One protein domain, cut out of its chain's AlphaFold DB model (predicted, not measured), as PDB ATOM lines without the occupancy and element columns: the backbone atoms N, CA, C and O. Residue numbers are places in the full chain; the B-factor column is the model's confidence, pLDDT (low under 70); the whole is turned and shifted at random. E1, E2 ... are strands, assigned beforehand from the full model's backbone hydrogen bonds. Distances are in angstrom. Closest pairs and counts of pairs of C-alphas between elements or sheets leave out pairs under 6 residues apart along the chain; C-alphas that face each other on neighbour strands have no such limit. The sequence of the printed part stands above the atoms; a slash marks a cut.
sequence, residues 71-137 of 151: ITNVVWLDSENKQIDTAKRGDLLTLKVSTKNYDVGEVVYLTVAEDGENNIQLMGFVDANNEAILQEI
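What this domain is: This is residues 71 to 137 of the 151 residues of an uncharacterized protein of Empedobacter falsenii (UniProt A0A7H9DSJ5). Picture one antiparallel sheet of five strands, curled like part of a barrel and left open, with the hairpin E1 and E2 as one wall, the hairpin E3 and E4 as the facing wall, and E5 as the hinge between them. A long loop, residues 78 to 93, joins E1 to E2 at one end and folds back so that residues 83 to 84 pair with residues 76 to 77 of E1. The printed part has 67 residues, with no named helix and five named strands, E1 to E5 along the chain; the sheet's order is E1 E2 E5 E4 E3, and the class is all strand. The whole is compact, with a radius of gyration of the C-alphas of 12.4 A and spans of 35 by 29 by 18 A.

Where its parts are: Find C-alpha 71 at (-22.689, -28.111, -1.005); there E1 begins and runs over residues 71 to 77, 16.7 A from first to last C-alpha. Past the loop, E2 takes residues 94 to 100, 19.9 A. Look next at C-alpha 107, at (-24.249, -36.385, 7.176), where E3 begins; it covers residues 107 to 113, 19.5 A. E4 is residues 119 to 125, 20.1 A. E5 is residues 131 to 136, 16.7 A, and ends at C-alpha 136, at (-28.478, -45.017, -1.517).

How they stand to each other: Start at the edge strand E1: it forms an antiparallel hairpin with E2 at 161 degrees, where N 75 and O 96 are 2.9 A apart, within hydrogen-bond range. E2 and E5 are antiparallel at 138 degrees, with N 97 and O 132 at 2.9 A. The pairing of E5 is staggered: its residues 131 to 134 pair with E2, and 135 to 136 with E4. E4 and E5 are a hairpin, antiparallel at 139 degrees, with N 135 and O 123 at 2.8 A. E3, the other edge strand, forms a hairpin with E4, antiparallel at 159 degrees, with N 110 and O 122 at 2.9 A. E3, E4 and E5 make a meander, each strand the antiparallel neighbour of the one before; E2 to E5 make a Greek key, a meander of three whose last strand is also the antiparallel neighbour of E2. This is a folded sheet, one sheet bent back on itself: the leaf E1 E2 faces the leaf E4 E3, with 14 pairs of C-alphas within 11 A. E1 is apart from E3 and from E4.

The domain as a whole: The two C-alphas farthest apart are those of Gly 116 and Ala 128, 36.2 A. The sheet is strongly twisted, with C-alphas up to 6.9 A off its best plane. The printed part has no cut. The link from E1 to E2, 16 residues, is long; E2 to E3 is short, and the other two are tight. In this predicted model the mean pLDDT of the printed part is 77.2; look for values under 70 at residues 87 to 91, 113 to 120 and 136 to 137.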
ATOM      1  N   ILE A  71     -23.318 -27.227  -0.018       81.81
ATOM      2  CA  ILE A  71     -22.689 -28.111  -1.005       81.81
ATOM      3  C   ILE A  71     -22.119 -27.203  -2.096       81.81
ATOM      4  O   ILE A  71     -22.847 -26.389  -2.662       81.81
ATOM      5  N   THR A  72     -20.818 -27.304  -2.350       88.44
ATOM      6  CA  THR A  72     -20.085 -26.419  -3.269       88.44
ATOM      7  C   THR A  72     -19.841 -27.051  -4.632       88.44
ATOM      8  O   THR A  72     -19.687 -26.328  -5.613       88.44
ATOM      9  N   ASN A  73     -19.815 -28.383  -4.707       86.56
ATOM     10  CA  ASN A  73     -19.657 -29.125  -5.952       86.56
ATOM     11  C   ASN A  73     -20.313 -30.510  -5.853       86.56
ATOM     12  O   ASN A  73     -20.410 -31.078  -4.764       86.56
ATOM     13  N   VAL A  74     -20.724 -31.063  -6.993       85.94
ATOM     14  CA  VAL A  74     -21.324 -32.395  -7.129       85.94
ATOM     15  C   VAL A  74     -20.742 -33.039  -8.386       85.94
ATOM     16  O   VAL A  74     -20.857 -32.472  -9.468       85.94
ATOM     17  N   VAL A  75     -20.110 -34.208  -8.251       85.38
ATOM     18  CA  VAL A  75     -19.468 -34.922  -9.365       85.38
ATOM     19  C   VAL A  75     -19.841 -36.401  -9.368       85.38
ATOM     20  O   VAL A  75     -19.846 -37.062  -8.326       85.38
ATOM     21  N   TRP A  76     -20.114 -36.933 -10.557       82.12
ATOM     22  CA  TRP A  76     -20.230 -38.370 -10.780       82.12
ATOM     23  C   TRP A  76     -18.846 -38.960 -11.038       82.12
ATOM     24  O   TRP A  76     -18.071 -38.428 -11.833       82.12
ATOM     25  N   LEU A  77     -18.537 -40.055 -10.347       80.44
ATOM     26  CA  LEU A  77     -17.289 -40.797 -10.489       80.44
ATOM     27  C   LEU A  77     -17.561 -42.195 -11.042       80.44
ATOM     28  O   LEU A  77     -18.500 -42.847 -10.590       80.44
ATOM     29  N   ASP A  78     -16.721 -42.666 -11.960       79.12
ATOM     30  CA  ASP A  78     -16.778 -44.025 -12.500       79.12
ATOM     31  C   ASP A  78     -16.242 -45.099 -11.520       79.12
ATOM     32  O   ASP A  78     -15.826 -44.826 -10.389       79.12
ATOM     33  N   SER A  79     -16.189 -46.356 -11.977       78.75
ATOM     34  CA  SER A  79     -15.694 -47.497 -11.189       78.75
ATOM     35  C   SER A  79     -14.198 -47.443 -10.814       78.75
ATOM     36  O   SER A  79     -13.746 -48.226  -9.963       78.75
ATOM     37  N   GLU A  80     -13.446 -46.534 -11.443       84.38
ATOM     38  CA  GLU A  80     -12.031 -46.226 -11.207       84.38
ATOM     39  C   GLU A  80     -11.844 -44.924 -10.394       84.38
ATOM     40  O   GLU A  80     -10.713 -44.549 -10.082       84.38
ATOM     41  N   ASN A  81     -12.943 -44.286  -9.967       81.31
ATOM     42  CA  ASN A  81     -13.030 -42.978  -9.305       81.31
ATOM     43  C   ASN A  81     -12.641 -41.772 -10.184       81.31
ATOM     44  O   ASN A  81     -12.241 -40.730  -9.658       81.31
ATOM     45  N   LYS A  82     -12.750 -41.878 -11.511       85.25
ATOM     46  CA  LYS A  82     -12.555 -40.744 -12.426       85.25
ATOM     47  C   LYS A  82     -13.853 -39.965 -12.574       85.25
ATOM     48  O   LYS A  82     -14.913 -40.567 -12.718       85.25
ATOM     49  N   GLN A  83     -13.765 -38.637 -12.571       86.00
ATOM     50  CA  GLN A  83     -14.914 -37.790 -12.880       86.00
ATOM     51  C   GLN A  83     -15.381 -38.028 -14.318       86.00
ATOM     52  O   GLN A  83     -14.564 -38.077 -15.239       86.00
ATOM     53  N   ILE A  84     -16.696 -38.154 -14.481       78.94
ATOM     54  CA  ILE A  84     -17.369 -38.361 -15.760       78.94
ATOM     55  C   ILE A  84     -18.633 -37.507 -15.848       78.94
ATOM     56  O   ILE A  84     -19.358 -37.342 -14.869       78.94
ATOM     57  N   ASP A  85     -18.906 -37.000 -17.048       80.00
ATOM     58  CA  ASP A  85     -20.066 -36.142 -17.320       80.00
ATOM     59  C   ASP A  85     -21.236 -36.917 -17.962       80.00
ATOM     60  O   ASP A  85     -22.354 -36.416 -18.044       80.00
ATOM     61  N   THR A  86     -20.989 -38.150 -18.427       70.56
ATOM     62  CA  THR A  86     -21.980 -39.015 -19.093       70.56
ATOM     63  C   THR A  86     -21.725 -40.498 -18.839       70.56
ATOM     64  O   THR A  86     -20.639 -40.915 -18.436       70.56
ATOM     65  N   ALA A  87     -22.752 -41.294 -19.125       68.25
ATOM     66  CA  ALA A  87     -22.801 -42.741 -19.060       68.25
ATOM     67  C   ALA A  87     -23.948 -43.268 -20.014       68.25
ATOM     68  O   ALA A  87     -24.350 -42.573 -20.940       68.25
ATOM     69  N   LYS A  88     -24.414 -44.526 -19.918       65.88
ATOM     70  CA  LYS A  88     -25.345 -45.299 -20.820       65.88
ATOM     71  C   LYS A  88     -26.526 -46.051 -20.112       65.88
ATOM     72  O   LYS A  88     -27.425 -45.382 -19.628       65.88
ATOM     73  N   ARG A  89     -26.499 -47.396 -19.904       60.50
ATOM     74  CA  ARG A  89     -27.328 -48.119 -18.879       60.50
ATOM     75  C   ARG A  89     -26.598 -49.327 -18.232       60.50
ATOM     76  O   ARG A  89     -26.212 -50.239 -18.953       60.50
ATOM     77  N   GLY A  90     -26.385 -49.318 -16.901       60.22
ATOM     78  CA  GLY A  90     -25.476 -50.228 -16.154       60.22
ATOM     79  C   GLY A  90     -23.947 -49.912 -15.953       60.22
ATOM     80  O   GLY A  90     -23.184 -50.837 -16.204       60.22
ATOM     81  N   ASP A  91     -23.473 -48.706 -15.534       61.53
ATOM     82  CA  ASP A  91     -22.056 -48.322 -15.181       61.53
ATOM     83  C   ASP A  91     -21.821 -47.962 -13.702       61.53
ATOM     84  O   ASP A  91     -22.628 -47.267 -13.116       61.53
ATOM     85  N   LEU A  92     -20.695 -48.300 -13.069       70.25
ATOM     86  CA  LEU A  92     -20.492 -47.972 -11.649       70.25
ATOM     87  C   LEU A  92     -20.306 -46.474 -11.442       70.25
ATOM     88  O   LEU A  92     -19.207 -45.965 -11.620       70.25
ATOM     89  N   LEU A  93     -21.383 -45.815 -11.021       74.56
ATOM     90  CA  LEU A  93     -21.375 -44.431 -10.597       74.56
ATOM     91  C   LEU A  93     -21.290 -44.349  -9.078       74.56
ATOM     92  O   LEU A  93     -21.965 -45.072  -8.346       74.56
ATOM     93  N   THR A  94     -20.465 -43.425  -8.613       80.44
ATOM     94  CA  THR A  94     -20.424 -42.962  -7.231       80.44
ATOM     95  C   THR A  94     -20.659 -41.461  -7.249       80.44
ATOM     96  O   THR A  94     -19.955 -40.743  -7.958       80.44
ATOM     97  N   LEU A  95     -21.639 -40.972  -6.487       82.44
ATOM     98  CA  LEU A  95     -21.845 -39.534  -6.340       82.44
ATOM     99  C   LEU A  95     -20.907 -39.015  -5.251       82.44
ATOM    100  O   LEU A  95     -20.990 -39.454  -4.102       82.44
ATOM    101  N   LYS A  96     -20.025 -38.079  -5.600       87.06
ATOM    102  CA  LYS A  96     -19.192 -37.364  -4.632       87.06
ATOM    103  C   LYS A  96     -19.608 -35.902  -4.586       87.06
ATOM    104  O   LYS A  96     -19.804 -35.273  -5.623       87.06
ATOM    105  N   VAL A  97     -19.709 -35.355  -3.383       85.50
ATOM    106  CA  VAL A  97     -19.998 -33.938  -3.159       85.50
ATOM    107  C   VAL A  97     -18.854 -33.278  -2.407       85.50
ATOM    108  O   VAL A  97     -18.271 -33.884  -1.510       85.50
ATOM    109  N   SER A  98     -18.546 -32.036  -2.759       90.00
ATOM    110  CA  SER A  98     -17.684 -31.163  -1.962       90.00
ATOM    111  C   SER A  98     -18.569 -30.241  -1.133       90.00
ATOM    112  O   SER A  98     -19.614 -29.776  -1.598       90.00
ATOM    113  N   THR A  99     -18.166 -29.984   0.103       87.06
ATOM    114  CA  THR A  99     -18.950 -29.229   1.078       87.06
ATOM    115  C   THR A  99     -18.152 -28.063   1.645       87.06
ATOM    116  O   THR A  99     -16.925 -28.015   1.560       87.06
ATOM    117  N   LYS A 100     -18.862 -27.097   2.223       84.38
ATOM    118  CA  LYS A 100     -18.291 -26.004   2.999       84.38
ATOM    119  C   LYS A 100     -19.077 -25.851   4.302       84.38
ATOM    120  O   LYS A 100     -20.309 -25.890   4.296       84.38
ATOM    121  N   ASN A 101     -18.340 -25.634   5.392       82.19
ATOM    122  CA  ASN A 101     -18.835 -25.416   6.757       82.19
ATOM    123  C   ASN A 101     -19.551 -26.623   7.390       82.19
ATOM    124  O   ASN A 101     -20.228 -26.477   8.404       82.19
ATOM    125  N   TYR A 102     -19.381 -27.813   6.813       82.19
ATOM    126  CA  TYR A 102     -19.711 -29.074   7.470       82.19
ATOM    127  C   TYR A 102     -18.534 -29.547   8.325       82.19
ATOM    128  O   TYR A 102     -17.375 -29.356   7.956       82.19
ATOM    129  N   ASP A 103     -18.838 -30.195   9.442       79.06
ATOM    130  CA  ASP A 103     -17.851 -30.830  10.306       79.06
ATOM    131  C   ASP A 103     -17.565 -32.266   9.831       79.06
ATOM    132  O   ASP A 103     -18.432 -32.955   9.284       79.06
ATOM    133  N   VAL A 104     -16.346 -32.758  10.071       78.12
ATOM    134  CA  VAL A 104     -15.962 -34.136   9.720       78.12
ATOM    135  C   VAL A 104     -16.862 -35.135  10.455       78.12
ATOM    136  O   VAL A 104     -16.950 -35.129  11.684       78.12
ATOM    137  N   GLY A 105     -17.498 -36.031   9.703       75.81
ATOM    138  CA  GLY A 105     -18.469 -37.001  10.206       75.81
ATOM    139  C   GLY A 105     -19.921 -36.514  10.226       75.81
ATOM    140  O   GLY A 105     -20.791 -37.285  10.633       75.81
ATOM    141  N   GLU A 106     -20.223 -35.293   9.775       76.25
ATOM    142  CA  GLU A 106     -21.610 -34.897   9.512       76.25
ATOM    143  C   GLU A 106     -22.192 -35.591   8.282       76.25
ATOM    144  O   GLU A 106     -21.471 -35.992   7.368       76.25
ATOM    145  N   VAL A 107     -23.521 -35.725   8.263       78.75
ATOM    146  CA  VAL A 107     -24.249 -36.385   7.176       78.75
ATOM    147  C   VAL A 107     -24.727 -35.359   6.157       78.75
ATOM    148  O   VAL A 107     -25.455 -34.425   6.496       78.75
ATOM    149  N   VAL A 108     -24.377 -35.582   4.894       78.62
ATOM    150  CA  VAL A 108     -24.995 -34.922   3.743       78.62
ATOM    151  C   VAL A 108     -26.082 -35.831   3.191       78.62
ATOM    152  O   VAL A 108     -25.855 -37.026   3.003       78.62
ATOM    153  N   TYR A 109     -27.242 -35.249   2.896       80.44
ATOM    154  CA  TYR A 109     -28.345 -35.905   2.204       80.44
ATOM    155  C   TYR A 109     -28.555 -35.230   0.848       80.44
ATOM    156  O   TYR A 109     -28.576 -34.001   0.775       80.44
ATOM    157  N   LEU A 110     -28.752 -36.021  -0.205       77.31
ATOM    158  CA  LEU A 110     -29.259 -35.545  -1.491       77.31
ATOM    159  C   LEU A 110     -30.429 -36.415  -1.938       77.31
ATOM    160  O   LEU A 110     -30.394 -37.634  -1.797       77.31
ATOM    161  N   THR A 111     -31.439 -35.782  -2.526       77.94
ATOM    162  CA  THR A 111     -32.504 -36.472  -3.251       77.94
ATOM    163  C   THR A 111     -32.243 -36.293  -4.737       77.94
ATOM    164  O   THR A 111     -32.193 -35.163  -5.219       77.94
ATOM    165  N   VAL A 112     -32.067 -37.398  -5.454       71.69
ATOM    166  CA  VAL A 112     -31.992 -37.430  -6.913       71.69
ATOM    167  C   VAL A 112     -33.366 -37.855  -7.419       71.69
ATOM    168  O   VAL A 112     -33.826 -38.955  -7.112       71.69
ATOM    169  N   ALA A 113     -34.035 -36.973  -8.158       68.38
ATOM    170  CA  ALA A 113     -35.261 -37.328  -8.857       68.38
ATOM    171  C   ALA A 113     -34.919 -38.245 -10.042       68.38
ATOM    172  O   ALA A 113     -34.037 -37.920 -10.839       68.38
ATOM    173  N   GLU A 114     -35.603 -39.381 -10.143       62.50
ATOM    174  CA  GLU A 114     -35.616 -40.230 -11.335       62.50
ATOM    175  C   GLU A 114     -36.885 -39.902 -12.142       62.50
ATOM    176  O   GLU A 114     -37.896 -39.507 -11.558       62.50
ATOM    177  N   ASP A 115     -36.855 -40.032 -13.474       53.81
ATOM    178  CA  ASP A 115     -38.007 -39.708 -14.332       53.81
ATOM    179  C   ASP A 115     -39.256 -40.524 -13.929       53.81
ATOM    180  O   ASP A 115     -39.351 -41.729 -14.176       53.81
ATOM    181  N   GLY A 116     -40.228 -39.853 -13.298       58.94
ATOM    182  CA  GLY A 116     -41.429 -40.459 -12.722       58.94
ATOM    183  C   GLY A 116     -41.745 -39.912 -11.325       58.94
ATOM    184  O   GLY A 116     -41.462 -38.757 -11.018       58.94
ATOM    185  N   GLU A 117     -42.348 -40.744 -10.470       55.78
ATOM    186  CA  GLU A 117     -42.611 -40.420  -9.052       55.78
ATOM    187  C   GLU A 117     -41.494 -40.914  -8.104       55.78
ATOM    188  O   GLU A 117     -41.537 -40.676  -6.893       55.78
ATOM    189  N   ASN A 118     -40.478 -41.597  -8.639       56.09
ATOM    190  CA  ASN A 118     -39.415 -42.216  -7.856       56.09
ATOM    191  C   ASN A 118     -38.319 -41.203  -7.503       56.09
ATOM    192  O   ASN A 118     -37.714 -40.567  -8.363       56.09
ATOM    193  N   ASN A 119     -38.031 -41.089  -6.209       66.38
ATOM    194  CA  ASN A 119     -36.962 -40.251  -5.685       66.38
ATOM    195  C   ASN A 119     -35.933 -41.132  -4.980       66.38
ATOM    196  O   ASN A 119     -36.250 -41.782  -3.982       66.38
ATOM    197  N   ILE A 120     -34.694 -41.122  -5.466       69.56
ATOM    198  CA  ILE A 120     -33.581 -41.831  -4.841       69.56
ATOM    199  C   ILE A 120     -32.983 -40.910  -3.780       69.56
ATOM    200  O   ILE A 120     -32.441 -39.850  -4.090       69.56
ATOM    201  N   GLN A 121     -33.066 -41.309  -2.512       75.75
ATOM    202  CA  GLN A 121     -32.359 -40.611  -1.442       75.75
ATOM    203  C   GLN A 121     -30.959 -41.200  -1.280       75.75
ATOM    204  O   GLN A 121     -30.790 -42.417  -1.199       75.75
ATOM    205  N   LEU A 122     -29.963 -40.327  -1.200       75.19
ATOM    206  CA  LEU A 122     -28.559 -40.656  -1.007       75.19
ATOM    207  C   LEU A 122     -28.065 -40.001   0.290       75.19
ATOM    208  O   LEU A 122     -28.359 -38.831   0.539       75.19
ATOM    209  N   MET A 123     -27.282 -40.723   1.096       83.25
ATOM    210  CA  MET A 123     -26.572 -40.169   2.254       83.25
ATOM    211  C   MET A 123     -25.071 -40.445   2.185       83.25
ATOM    212  O   MET A 123     -24.643 -41.471   1.660       83.25
ATOM    213  N   GLY A 124     -24.268 -39.579   2.788       75.25
ATOM    214  CA  GLY A 124     -22.842 -39.821   2.989       75.25
ATOM    215  C   GLY A 124     -22.277 -38.966   4.109       75.25
ATOM    216  O   GLY A 124     -22.891 -37.985   4.522       75.25
ATOM    217  N   PHE A 125     -21.108 -39.355   4.611       79.62
ATOM    218  CA  PHE A 125     -20.429 -38.661   5.702       79.62
ATOM    219  C   PHE A 125     -19.312 -37.776   5.153       79.62
ATOM    220  O   PHE A 125     -18.560 -38.221   4.285       79.62
ATOM    221  N   VAL A 126     -19.198 -36.555   5.673       80.50
ATOM    222  CA  VAL A 126     -18.130 -35.612   5.314       80.50
ATOM    223  C   VAL A 126     -16.791 -36.095   5.872       80.50
ATOM    224  O   VAL A 126     -16.680 -36.438   7.051       80.50
ATOM    225  N   ASP A 127     -15.774 -36.144   5.021       83.88
ATOM    226  CA  ASP A 127     -14.417 -36.565   5.348       83.88
ATOM    227  C   ASP A 127     -13.509 -35.381   5.739       83.88
ATOM    228  O   ASP A 127     -13.923 -34.223   5.790       83.88
ATOM    229  N   ALA A 128     -12.235 -35.668   6.018       89.88
ATOM    230  CA  ALA A 128     -11.245 -34.655   6.393       89.88
ATOM    231  C   ALA A 128     -10.884 -33.660   5.265       89.88
ATOM    232  O   ALA A 128     -10.184 -32.684   5.526       89.88
ATOM    233  N   ASN A 129     -11.343 -33.895   4.032       93.19
ATOM    234  CA  ASN A 129     -11.154 -33.021   2.873       93.19
ATOM    235  C   ASN A 129     -12.393 -32.141   2.605       93.19
ATOM    236  O   ASN A 129     -12.401 -31.369   1.646       93.19
ATOM    237  N   ASN A 130     -13.419 -32.223   3.463       90.31
ATOM    238  CA  ASN A 130     -14.760 -31.665   3.266       90.31
ATOM    239  C   ASN A 130     -15.520 -32.302   2.086       90.31
ATOM    240  O   ASN A 130     -16.401 -31.669   1.496       90.31
ATOM    241  N   GLU A 131     -15.211 -33.550   1.731       91.94
ATOM    242  CA  GLU A 131     -15.917 -34.302   0.692       91.94
ATOM    243  C   GLU A 131     -16.799 -35.396   1.303       91.94
ATOM    244  O   GLU A 131     -16.459 -35.979   2.327       91.94
ATOM    245  N   ALA A 132     -17.925 -35.723   0.669       83.44
ATOM    246  CA  ALA A 132     -18.736 -36.881   1.039       83.44
ATOM    247  C   ALA A 132     -19.016 -37.754  -0.187       83.44
ATOM    248  O   ALA A 132     -19.451 -37.268  -1.232       83.44
ATOM    249  N   ILE A 133     -18.792 -39.061  -0.047       87.62
ATOM    250  CA  ILE A 133     -19.263 -40.073  -0.998       87.62
ATOM    251  C   ILE A 133     -20.666 -40.491  -0.566       87.62
ATOM    252  O   ILE A 133     -20.841 -40.988   0.549       87.62
ATOM    253  N   LEU A 134     -21.650 -40.286  -1.440       79.44
ATOM    254  CA  LEU A 134     -23.051 -40.564  -1.149       79.44
ATOM    255  C   LEU A 134     -23.459 -41.954  -1.659       79.44
ATOM    256  O   LEU A 134     -23.027 -42.401  -2.722       79.44
ATOM    257  N   GLN A 135     -24.296 -42.636  -0.882       75.00
ATOM    258  CA  GLN A 135     -24.802 -43.989  -1.123       75.00
ATOM    259  C   GLN A 135     -26.315 -44.021  -0.898       75.00
ATOM    260  O   GLN A 135     -26.835 -43.263  -0.080       75.00
ATOM    261  N   GLU A 136     -27.020 -44.899  -1.607       66.81
ATOM    262  CA  GLU A 136     -28.478 -45.017  -1.517       66.81
ATOM    263  C   GLU A 136     -28.969 -45.394  -0.112       66.81
ATOM    264  O   GLU A 136     -28.450 -46.305   0.539       66.81
ATOM    265  N   ILE A 137     -30.013 -44.701   0.343       57.94
ATOM    266  CA  ILE A 137     -30.718 -44.987   1.592       57.94
ATOM    267  C   ILE A 137     -31.720 -46.122   1.353       57.94
ATOM    268  O   ILE A 137     -32.922 -45.902   1.205       57.94
TER     269      ILE A 137